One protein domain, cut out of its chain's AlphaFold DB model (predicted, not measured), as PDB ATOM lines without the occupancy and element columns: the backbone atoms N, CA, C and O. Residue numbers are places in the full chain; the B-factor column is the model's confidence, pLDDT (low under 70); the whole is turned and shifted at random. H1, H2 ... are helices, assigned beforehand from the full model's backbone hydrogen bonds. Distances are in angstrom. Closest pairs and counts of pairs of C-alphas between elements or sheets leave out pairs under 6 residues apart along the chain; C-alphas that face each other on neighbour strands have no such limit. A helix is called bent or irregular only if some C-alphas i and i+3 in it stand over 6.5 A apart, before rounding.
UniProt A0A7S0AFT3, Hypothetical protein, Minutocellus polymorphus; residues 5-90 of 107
ATOM      1  N   ARG A   5     142.495 170.039 137.999       79.94
ATOM      2  CA  ARG A   5     142.225 169.061 139.059       79.94
ATOM      3  C   ARG A   5     143.429 168.174 139.337       79.94
ATOM      4  O   ARG A   5     143.731 167.915 140.501       79.94
ATOM      5  N   ALA A   6     144.129 167.728 138.296       79.00
ATOM      6  CA  ALA A   6     145.336 166.922 138.444       79.00
ATOM      7  C   ALA A   6     146.460 167.727 139.114       79.00
ATOM      8  O   ALA A   6     147.176 167.201 139.965       79.00
ATOM      9  N   MET A   7     146.579 169.021 138.797       76.00
ATOM     10  CA  MET A   7     147.545 169.903 139.457       76.00
ATOM     11  C   MET A   7     147.251 170.062 140.953       76.00
ATOM     12  O   MET A   7     148.164 169.930 141.769       76.00
ATOM     13  N   ILE A   8     145.985 170.282 141.321       82.06
ATOM     14  CA  ILE A   8     145.563 170.394 142.725       82.06
ATOM     15  C   ILE A   8     145.822 169.080 143.473       82.06
ATOM     16  O   ILE A   8     146.423 169.095 144.548       82.06
ATOM     17  N   LEU A   9     145.439 167.940 142.889       83.75
ATOM     18  CA  LEU A   9     145.658 166.614 143.476       83.75
ATOM     19  C   LEU A   9     147.143 166.334 143.732       83.75
ATOM     20  O   LEU A   9     147.492 165.835 144.799       83.75
ATOM     21  N   ASN A  10     148.023 166.710 142.802       82.56
ATOM     22  CA  ASN A  10     149.470 166.546 142.966       82.56
ATOM     23  C   ASN A  10     150.062 167.474 144.038       82.56
ATOM     24  O   ASN A  10     151.089 167.153 144.638       82.56
ATOM     25  N   GLN A  11     149.426 168.617 144.301       89.69
ATOM     26  CA  GLN A  11     149.891 169.580 145.294       89.69
ATOM     27  C   GLN A  11     149.451 169.226 146.723       89.69
ATOM     28  O   GLN A  11     150.175 169.545 147.666       89.69
ATOM     29  N   MET A  12     148.319 168.535 146.902       91.75
ATOM     30  CA  MET A  12     147.767 168.197 148.225       91.75
ATOM     31  C   MET A  12     148.737 167.417 149.136       91.75
ATOM     32  O   MET A  12     148.901 167.822 150.290       91.75
ATOM     33  N   PRO A  13     149.425 166.347 148.679       92.56
ATOM     34  CA  PRO A  13     150.385 165.637 149.523       92.56
ATOM     35  C   PRO A  13     151.560 166.525 149.940       92.56
ATOM     36  O   PRO A  13     151.998 166.474 151.089       92.56
ATOM     37  N   ALA A  14     152.056 167.359 149.020       94.50
ATOM     38  CA  ALA A  14     153.151 168.281 149.300       94.50
ATOM     39  C   ALA A  14     152.731 169.352 150.318       94.50
ATOM     40  O   ALA A  14     153.451 169.582 151.284       94.50
ATOM     41  N   ASP A  15     151.549 169.951 150.160       96.44
ATOM     42  CA  ASP A  15     150.990 170.916 151.115       96.44
ATOM     43  C   ASP A  15     150.835 170.305 152.517       96.44
ATOM     44  O   ASP A  15     151.325 170.875 153.494       96.44
ATOM     45  N   PHE A  16     150.267 169.099 152.616       96.31
ATOM     46  CA  PHE A  16     150.133 168.382 153.885       96.31
ATOM     47  C   PHE A  16     151.490 168.129 154.563       96.31
ATOM     48  O   PHE A  16     151.655 168.401 155.756       96.31
ATOM     49  N   MET A  17     152.484 167.641 153.811       96.31
ATOM     50  CA  MET A  17     153.828 167.390 154.342       96.31
ATOM     51  C   MET A  17     154.505 168.677 154.826       96.31
ATOM     52  O   MET A  17     155.117 168.681 155.894       96.31
ATOM     53  N   VAL A  18     154.367 169.778 154.087       97.19
ATOM     54  CA  VAL A  18     154.984 171.059 154.461       97.19
ATOM     55  C   VAL A  18     154.286 171.688 155.664       97.19
ATOM     56  O   VAL A  18     154.961 172.237 156.525       97.19
ATOM     57  N   ARG A  19     152.964 171.548 155.802       97.88
ATOM     58  CA  ARG A  19     152.226 171.977 157.006       97.88
ATOM     59  C   ARG A  19     152.634 171.193 158.246       97.88
ATOM     60  O   ARG A  19     152.759 171.775 159.325       97.88
ATOM     61  N   ARG A  20     152.879 169.886 158.098       97.69
ATOM     62  CA  ARG A  20     153.451 169.052 159.166       97.69
ATOM     63  C   ARG A  20     154.814 169.572 159.592       97.69
ATOM     64  O   ARG A  20     155.036 169.796 160.775       97.69
ATOM     65  N   LEU A  21     155.685 169.807 158.615       97.19
ATOM     66  CA  LEU A  21     157.015 170.350 158.849       97.19
ATOM     67  C   LEU A  21     156.942 171.731 159.520       97.19
ATOM     68  O   LEU A  21     157.656 171.966 160.484       97.19
ATOM     69  N   ALA A  22     156.045 172.613 159.077       97.94
ATOM     70  CA  ALA A  22     155.867 173.948 159.643       97.94
ATOM     71  C   ALA A  22     155.431 173.911 161.119       97.94
ATOM     72  O   ALA A  22     155.938 174.686 161.929       97.94
ATOM     73  N   ARG A  23     154.537 172.981 161.490       97.81
ATOM     74  CA  ARG A  23     154.185 172.722 162.897       97.81
ATOM     75  C   ARG A  23     155.428 172.360 163.709       97.81
ATOM     76  O   ARG A  23     155.670 172.993 164.731       97.81
ATOM     77  N   ASP A  24     156.200 171.385 163.235       97.75
ATOM     78  CA  ASP A  24     157.379 170.886 163.950       97.75
ATOM     79  C   ASP A  24     158.447 171.995 164.060       97.75
ATOM     80  O   ASP A  24     158.963 172.270 165.138       97.75
ATOM     81  N   MET A  25     158.711 172.734 162.978       97.25
ATOM     82  CA  MET A  25     159.622 173.888 162.970       97.25
ATOM     83  C   MET A  25     159.245 174.934 164.023       97.25
ATOM     84  O   MET A  25     160.120 175.463 164.705       97.25
ATOM     85  N   LYS A  26     157.949 175.221 164.177       96.06
ATOM     86  CA  LYS A  26     157.452 176.188 165.159       96.06
ATOM     87  C   LYS A  26     157.585 175.675 166.593       96.06
ATOM     88  O   LYS A  26     157.973 176.444 167.465       96.06
ATOM     89  N   GLU A  27     157.302 174.395 166.825       96.88
ATOM     90  CA  GLU A  27     157.455 173.742 168.133       96.88
ATOM     91  C   GLU A  27     158.908 173.791 168.633       96.88
ATOM     92  O   GLU A  27     159.150 174.034 169.813       96.88
ATOM     93  N   TYR A  28     159.874 173.658 167.721       97.12
ATOM     94  CA  TYR A  28     161.305 173.687 168.036       97.12
ATOM     95  C   TYR A  28     161.979 175.053 167.821       97.12
ATOM     96  O   TYR A  28     163.207 175.126 167.808       97.12
ATOM     97  N   ASN A  29     161.216 176.143 167.662       96.19
ATOM     98  CA  ASN A  29     161.742 177.498 167.424       96.19
ATOM     99  C   ASN A  29     162.764 177.577 166.270       96.19
ATOM    100  O   ASN A  29     163.754 178.309 166.337       96.19
ATOM    101  N   TYR A  30     162.540 176.816 165.199       96.88
ATOM    102  CA  TYR A  30     163.386 176.872 164.014       96.88
ATOM    103  C   TYR A  30     163.305 178.273 163.375       96.88
ATOM    104  O   TYR A  30     162.210 178.818 163.224       96.88
ATOM    105  N   PRO A  31     164.430 178.874 162.946       95.88
ATOM    106  CA  PRO A  31     164.493 180.295 162.582       95.88
ATOM    107  C   PRO A  31     163.801 180.661 161.258       95.88
ATOM    108  O   PRO A  31     163.814 181.822 160.848       95.88
ATOM    109  N   VAL A  32     163.225 179.693 160.546       95.56
ATOM    110  CA  VAL A  32     162.582 179.916 159.249       95.56
ATOM    111  C   VAL A  32     161.084 179.689 159.376       95.56
ATOM    112  O   VAL A  32     160.643 178.593 159.697       95.56
ATOM    113  N   ASP A  33     160.303 180.718 159.064       96.06
ATOM    114  CA  ASP A  33     158.846 180.647 159.140       96.06
ATOM    115  C   ASP A  33     158.233 180.049 157.866       96.06
ATOM    116  O   ASP A  33     158.194 180.683 156.804       96.06
ATOM    117  N   PHE A  34     157.737 178.819 157.977       97.31
ATOM    118  CA  PHE A  34     156.965 178.140 156.930       97.31
ATOM    119  C   PHE A  34     155.449 178.285 157.128       97.31
ATOM    120  O   PHE A  34     154.678 177.810 156.297       97.31
ATOM    121  N   GLY A  35     155.011 178.985 158.176       96.25
ATOM    122  CA  GLY A  35     153.631 179.051 158.635       96.25
ATOM    123  C   GLY A  35     153.362 178.030 159.736       96.25
ATOM    124  O   GLY A  35     154.190 177.798 160.614       96.25
ATOM    125  N   ASP A  36     152.188 177.413 159.700       94.75
ATOM    126  CA  ASP A  36     151.785 176.373 160.640       94.75
ATOM    127  C   ASP A  36     150.925 175.293 159.965       94.75
ATOM    128  O   ASP A  36     150.729 175.273 158.749       94.75
ATOM    129  N   TRP A  37     150.397 174.376 160.778       94.75
ATOM    130  CA  TRP A  37     149.544 173.283 160.321       94.75
ATOM    131  C   TRP A  37     148.291 173.744 159.551       94.75
ATOM    132  O   TRP A  37     147.813 173.059 158.645       94.75
ATOM    133  N   LYS A  38     147.721 174.896 159.915       94.69
ATOM    134  CA  LYS A  38     146.477 175.419 159.334       94.69
ATOM    135  C   LYS A  38     146.740 176.264 158.098       94.69
ATOM    136  O   LYS A  38     145.904 176.263 157.191       94.69
ATOM    137  N   LYS A  39     147.853 176.995 158.058       95.12
ATOM    138  CA  LYS A  39     148.179 177.885 156.944       95.12
ATOM    139  C   LYS A  39     149.684 178.047 156.768       95.12
ATOM    140  O   LYS A  39     150.394 178.404 157.704       95.12
ATOM    141  N   LEU A  40     150.142 177.861 155.534       97.06
ATOM    142  CA  LEU A  40     151.529 178.105 155.153       97.06
ATOM    143  C   LEU A  40     151.819 179.604 154.997       97.06
ATOM    144  O   LEU A  40     150.949 180.397 154.635       97.06
ATOM    145  N   SER A  41     153.067 179.984 155.259       97.12
ATOM    146  CA  SER A  41     153.609 181.292 154.889       97.12
ATOM    147  C   SER A  41     153.934 181.325 153.391       97.12
ATOM    148  O   SER A  41     153.972 180.290 152.723       97.12
ATOM    149  N   LYS A  42     154.293 182.502 152.858       95.81
ATOM    150  CA  LYS A  42     154.783 182.626 151.472       95.81
ATOM    151  C   LYS A  42     155.977 181.701 151.194       95.81
ATOM    152  O   LYS A  42     156.051 181.120 150.119       95.81
ATOM    153  N   LYS A  43     156.891 181.529 152.161       96.00
ATOM    154  CA  LYS A  43     158.035 180.607 152.027       96.00
ATOM    155  C   LYS A  43     157.579 179.150 151.987       96.00
ATOM    156  O   LYS A  43     158.067 178.402 151.146       96.00
ATOM    157  N   GLY A  44     156.621 178.774 152.838       96.38
ATOM    158  CA  GLY A  44     156.013 177.443 152.819       96.38
ATOM    159  C   GLY A  44     155.321 177.145 151.485       96.38
ATOM    160  O   GLY A  44     155.569 176.106 150.879       96.38
ATOM    161  N   GLU A  45     154.533 178.086 150.961       95.44
ATOM    162  CA  GLU A  45     153.880 177.959 149.651       95.44
ATOM    163  C   GLU A  45     154.890 177.829 148.499       95.44
ATOM    164  O   GLU A  45     154.715 177.000 147.603       95.44
ATOM    165  N   THR A  46     155.968 178.624 148.514       93.94
ATOM    166  CA  THR A  46     157.068 178.496 147.545       93.94
ATOM    167  C   THR A  46     157.723 177.121 147.639       93.94
ATOM    168  O   THR A  46     157.966 176.489 146.612       93.94
ATOM    169  N   PHE A  47     157.955 176.624 148.854       95.25
ATOM    170  CA  PHE A  47     158.561 175.317 149.075       95.25
ATOM    171  C   PHE A  47     157.675 174.171 148.557       95.25
ATOM    172  O   PHE A  47     158.172 173.275 147.880       95.25
ATOM    173  N   VAL A  48     156.352 174.239 148.760       95.19
ATOM    174  CA  VAL A  48     155.391 173.286 148.168       95.19
ATOM    175  C   VAL A  48     155.491 173.274 146.641       95.19
ATOM    176  O   VAL A  48     155.595 172.204 146.038       95.19
ATOM    177  N   LYS A  49     155.507 174.451 146.003       92.62
ATOM    178  CA  LYS A  49     155.641 174.562 144.539       92.62
ATOM    179  C   LYS A  49     156.944 173.932 144.046       92.62
ATOM    180  O   LYS A  49     156.932 173.230 143.037       92.62
ATOM    181  N   MET A  50     158.045 174.130 144.772       92.12
ATOM    182  CA  MET A  50     159.331 173.507 144.456       92.12
ATOM    183  C   MET A  50     159.312 171.984 144.609       92.12
ATOM    184  O   MET A  50     159.895 171.300 143.774       92.12
ATOM    185  N   LEU A  51     158.648 171.434 145.632       92.19
ATOM    186  CA  LEU A  51     158.530 169.980 145.810       92.19
ATOM    187  C   LEU A  51     157.781 169.329 144.642       92.19
ATOM    188  O   LEU A  51     158.253 168.337 144.085       92.19
ATOM    189  N   VAL A  52     156.659 169.922 144.225       91.19
ATOM    190  CA  VAL A  52     155.889 169.449 143.062       91.19
ATOM    191  C   VAL A  52     156.715 169.571 141.780       91.19
ATOM    192  O   VAL A  52     156.794 168.625 140.997       91.19
ATOM    193  N   ALA A  53     157.389 170.709 141.582       89.88
ATOM    194  CA  ALA A  53     158.274 170.907 140.438       89.88
ATOM    195  C   ALA A  53     159.429 169.894 140.414       89.88
ATOM    196  O   ALA A  53     159.752 169.376 139.350       89.88
ATOM    197  N   SER A  54     160.005 169.565 141.573       88.62
ATOM    198  CA  SER A  54     161.070 168.566 141.716       88.62
ATOM    199  C   SER A  54     160.607 167.176 141.285       88.62
ATOM    200  O   SER A  54     161.266 166.535 140.468       88.62
ATOM    201  N   GLY A  55     159.437 166.735 141.763       87.81
ATOM    202  CA  GLY A  55     158.851 165.454 141.360       87.81
ATOM    203  C   GLY A  55     158.589 165.383 139.854       87.81
ATOM    204  O   GLY A  55     158.977 164.413 139.202       87.81
ATOM    205  N   ASN A  56     158.017 166.448 139.287       87.38
ATOM    206  CA  ASN A  56     157.740 166.548 137.851       87.38
ATOM    207  C   ASN A  56     159.012 166.632 136.998       87.38
ATOM    208  O   ASN A  56     159.045 166.109 135.890       87.38
ATOM    209  N   ALA A  57     160.056 167.309 137.476       88.25
ATOM    210  CA  ALA A  57     161.341 167.345 136.789       88.25
ATOM    211  C   ALA A  57     161.982 165.953 136.805       88.25
ATOM    212  O   ALA A  57     162.451 165.480 135.774       88.25
ATOM    213  N   ARG A  58     161.933 165.250 137.946       85.06
ATOM    214  CA  ARG A  58     162.522 163.914 138.072       85.06
ATOM    215  C   ARG A  58     161.827 162.876 137.196       85.06
ATOM    216  O   ARG A  58     162.514 162.024 136.646       85.06
ATOM    217  N   SER A  59     160.506 162.954 137.028       86.06
ATOM    218  CA  SER A  59     159.762 162.035 136.152       86.06
ATOM    219  C   SER A  59     160.019 162.257 134.657       86.06
ATOM    220  O   SER A  59     159.763 161.355 133.863       86.06
ATOM    221  N   LYS A  60     160.536 163.430 134.273       86.44
ATOM    222  CA  LYS A  60     160.886 163.778 132.888       86.44
ATOM    223  C   LYS A  60     162.316 163.408 132.497       86.44
ATOM    224  O   LYS A  60     162.637 163.474 131.315       86.44
ATOM    225  N   ILE A  61     163.169 163.045 133.456       86.31
ATOM    226  CA  ILE A  61     164.546 162.641 133.162       86.31
ATOM    227  C   ILE A  61     164.531 161.272 132.451       86.31
ATOM    228  O   ILE A  61     163.954 160.323 132.997       86.31
ATOM    229  N   PRO A  62     165.158 161.143 131.264       89.12
ATOM    230  CA  PRO A  62     165.318 159.860 130.584       89.12
ATOM    231  C   PRO A  62     166.022 158.831 131.476       89.12
ATOM    232  O   PRO A  62     166.906 159.169 132.265       89.12
ATOM    233  N   LYS A  63     165.623 157.555 131.396       87.44
ATOM    234  CA  LYS A  63     166.158 156.509 132.291       87.44
ATOM    235  C   LYS A  63     167.665 156.318 132.120       87.44
ATOM    236  O   LYS A  63     168.364 156.128 133.113       87.44
ATOM    237  N   ASP A  64     168.130 156.384 130.884       90.62
ATOM    238  CA  ASP A  64     169.528 156.343 130.463       90.62
ATOM    239  C   ASP A  64     170.352 157.512 131.023       90.62
ATOM    240  O   ASP A  64     171.498 157.313 131.409       90.62
ATOM    241  N   GLU A  65     169.740 158.684 131.199       85.00
ATOM    242  CA  GLU A  65     170.405 159.886 131.724       85.00
ATOM    243  C   GLU A  65     170.218 160.079 133.248       85.00
ATOM    244  O   GLU A  65     170.814 160.959 133.879       85.00
ATOM    245  N   SER A  66     169.402 159.231 133.889       81.88
ATOM    246  CA  SER A  66     168.984 159.374 135.297       81.88
ATOM    247  C   SER A  66     170.104 159.259 136.335       81.88
ATOM    248  O   SER A  66     169.911 159.672 137.490       81.88
ATOM    249  N   GLY A  67     171.252 158.710 135.924       82.88
ATOM    250  CA  GLY A  67     172.446 158.544 136.747       82.88
ATOM    251  C   GLY A  67     173.209 159.842 137.012       82.88
ATOM    252  O   GLY A  67     173.891 159.928 138.029       82.88
ATOM    253  N   TRP A  68     173.069 160.857 136.152       82.56
ATOM    254  CA  TRP A  68     173.783 162.128 136.313       82.56
ATOM    255  C   TRP A  68     172.872 163.358 136.253       82.56
ATOM    256  O   TRP A  68     173.158 164.336 136.947       82.56
ATOM    257  N   MET A  69     171.777 163.323 135.483       86.19
ATOM    258  CA  MET A  69     170.870 164.467 135.380       86.19
ATOM    259  C   MET A  69     170.173 164.749 136.712       86.19
ATOM    260  O   MET A  69     169.703 163.858 137.432       86.19
ATOM    261  N   THR A  70     170.044 166.033 137.014       83.06
ATOM    262  CA  THR A  70     169.374 166.565 138.195       83.06
ATOM    263  C   THR A  70     168.145 167.381 137.797       83.06
ATOM    264  O   THR A  70     167.892 167.648 136.625       83.06
ATOM    265  N   PHE A  71     167.371 167.836 138.785       79.31
ATOM    266  CA  PHE A  71     166.235 168.732 138.544       79.31
ATOM    267  C   PHE A  71     166.625 170.041 137.824       79.31
ATOM    268  O   PHE A  71     165.767 170.684 137.221       79.31
ATOM    269  N   ARG A  72     167.908 170.435 137.883       79.88
ATOM    270  CA  ARG A  72     168.446 171.643 137.240       79.88
ATOM    271  C   ARG A  72     168.622 171.490 135.731       79.88
ATOM    272  O   ARG A  72     168.647 172.497 135.034       79.88
ATOM    273  N   ASP A  73     168.719 170.254 135.251       82.25
ATOM    274  CA  ASP A  73     169.003 169.926 133.850       82.25
ATOM    275  C   ASP A  73     167.718 169.767 133.013       82.25
ATOM    276  O   ASP A  73     167.780 169.463 131.827       82.25
ATOM    277  N   VAL A  74     166.544 169.980 133.628       83.81
ATOM    278  CA  VAL A  74     165.230 169.954 132.959       83.81
ATOM    279  C   VAL A  74     164.714 171.379 132.728       83.81
ATOM    280  O   VAL A  74     164.928 171.958 131.670       83.81
ATOM    281  N   ASP A  75     164.037 171.961 133.721       83.62
ATOM    282  CA  ASP A  75     163.575 173.352 133.713       83.62
ATOM    283  C   ASP A  75     163.938 173.986 135.066       83.62
ATOM    284  O   ASP A  75     163.196 173.829 136.045       83.62
ATOM    285  N   PRO A  76     165.083 174.686 135.158       85.12
ATOM    286  CA  PRO A  76     165.546 175.256 136.415       85.12
ATOM    287  C   PRO A  76     164.695 176.452 136.877       85.12
ATOM    288  O   PRO A  76     164.765 176.821 138.049       85.12
ATOM    289  N   SER A  77     163.848 177.031 136.011       84.62
ATOM    290  CA  SER A  77     163.068 178.245 136.318       84.62
ATOM    291  C   SER A  77     162.072 178.062 137.468       84.62
ATOM    292  O   SER A  77     161.680 179.023 138.131       84.62
ATOM    293  N   ARG A  78     161.674 176.814 137.740       86.12
ATOM    294  CA  ARG A  78     160.746 176.450 138.819       86.12
ATOM    295  C   ARG A  78     161.409 176.349 140.191       86.12
ATOM    296  O   ARG A  78     160.709 176.194 141.192       86.12
ATOM    297  N   PHE A  79     162.735 176.430 140.252       90.06
ATOM    298  CA  PHE A  79     163.509 176.252 141.472       90.06
ATOM    299  C   PHE A  79     164.118 177.589 141.874       90.06
ATOM    300  O   PHE A  79     164.991 178.117 141.197       90.06
ATOM    301  N   VAL A  80     163.654 178.142 142.991       91.56
ATOM    302  CA  VAL A  80     164.123 179.423 143.528       91.56
ATOM    303  C   VAL A  80     164.505 179.248 144.989       91.56
ATOM    304  O   VAL A  80     163.872 178.497 145.724       91.56
ATOM    305  N   SER A  81     165.541 179.941 145.444       90.94
ATOM    306  CA  SER A  81     165.901 179.938 146.860       90.94
ATOM    307  C   SER A  81     164.769 180.531 147.705       90.94
ATOM    308  O   SER A  81     164.379 181.681 147.515       90.94
ATOM    309  N   ILE A  82     164.287 179.786 148.702       92.88
ATOM    310  CA  ILE A  82     163.293 180.279 149.675       92.88
ATOM    311  C   ILE A  82     163.847 181.373 150.607       92.88
ATOM    312  O   ILE A  82     163.088 182.012 151.340       92.88
ATOM    313  N   HIS A  83     165.168 181.580 150.609       92.94
ATOM    314  CA  HIS A  83     165.844 182.578 151.437       92.94
ATOM    315  C   HIS A  83     166.166 183.854 150.663       92.94
ATOM    316  O   HIS A  83     165.947 184.943 151.182       92.94
ATOM    317  N   THR A  84     166.672 183.717 149.437       93.12
ATOM    318  CA  THR A  84     167.215 184.836 148.648       93.12
ATOM    319  C   THR A  84     166.393 185.150 147.402       93.12
ATOM    320  O   THR A  84     166.628 186.166 146.761       93.12
ATOM    321  N   GLY A  85     165.458 184.279 147.012       89.00
ATOM    322  CA  GLY A  85     164.724 184.390 145.749       89.00
ATOM    323  C   GLY A  85     165.568 184.091 144.505       89.00
ATOM    324  O   GLY A  85     165.032 184.100 143.402       89.00
ATOM    325  N   THR A  86     166.863 183.804 144.665       91.62
ATOM    326  CA  THR A  86     167.774 183.514 143.554       91.62
ATOM    327  C   THR A  86     167.288 182.280 142.785       91.62
ATOM    328  O   THR A  86     167.088 181.234 143.415       91.62
ATOM    329  N   PRO A  87     167.088 182.371 141.458       89.75
ATOM    330  CA  PRO A  87     166.696 181.227 140.647       89.75
ATOM    331  C   PRO A  87     167.840 180.222 140.532       89.75
ATOM    332  O   PRO A  87     169.018 180.580 140.570       89.75
ATOM    333  N   ALA A  88     167.491 178.950 140.376       89.12
ATOM    334  CA  ALA A  88     168.440 177.933 139.975       89.12
ATOM    335  C   ALA A  88     168.882 178.180 138.527       89.12
ATOM    336  O   ALA A  88     168.140 178.718 137.706       89.12
ATOM    337  N   CYS A  89     170.088 177.731 138.211       85.50
ATOM    338  CA  CYS A  89     170.606 177.683 136.855       85.50
ATOM    339  C   CYS A  89     170.957 176.240 136.484       85.50
ATOM    340  O   CYS A  89     171.225 175.406 137.358       85.50
ATOM    341  N   ALA A  90     170.938 175.961 135.182       82.75
ATOM    342  CA  ALA A  90     171.484 174.725 134.649       82.75
ATOM    343  C   ALA A  90     172.993 174.671 134.914       82.75
ATOM    344  O   ALA A  90     173.678 175.700 134.933       82.75
TER     345      ALA A  90
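Overview. This is residues 5 to 90 of the 107 residues of the protein "Hypothetical protein" of Minutocellus polymorphus (UniProt A0A7S0AFT3). Two long helices, H1 and then H2, cross at a slant, with residues 44 to 52 of H2 packed on H1. A tail with no named element, residues 61 to 90, folds back along the other side of H2. The 86 printed residues are all helix by class, with no named strand, though under half are in named elements. The whole is only just compact, close to loose, with a radius of gyration of the C-alphas of 14.4 A and spans of 43 by 30 by 20 A.

Arrangement. Start with H1, residues 5 to 27, which touches H2, residues 42 to 60; their closest C-alphas, those of Ala 14 and Val 48, are 5.6 A apart. They run opposite ways at a steep tilt of 50 degrees. Every O i to N i+4 pair is within hydrogen-bond range in H2, and 17 of 19 in H1.

Along the chain. Find C-alpha 5 at (142.225, 169.061, 139.059); from there H1 runs 33.2 A, with a kink of 30 degrees near residue 13. It is only just irregular: C-alphas 10 and 13 are 6.7 A apart. H2 runs 27.2 A to C-alpha 60 at (160.886, 163.778, 132.888).

Size, cuts and confidence. The C-alphas farthest apart, those of Asn 29 and Asp 64, are 43.3 A apart. The link H1 to H2 is long, 14 residues. The printed part has no cut, and no printed residue is under 70 in pLDDT.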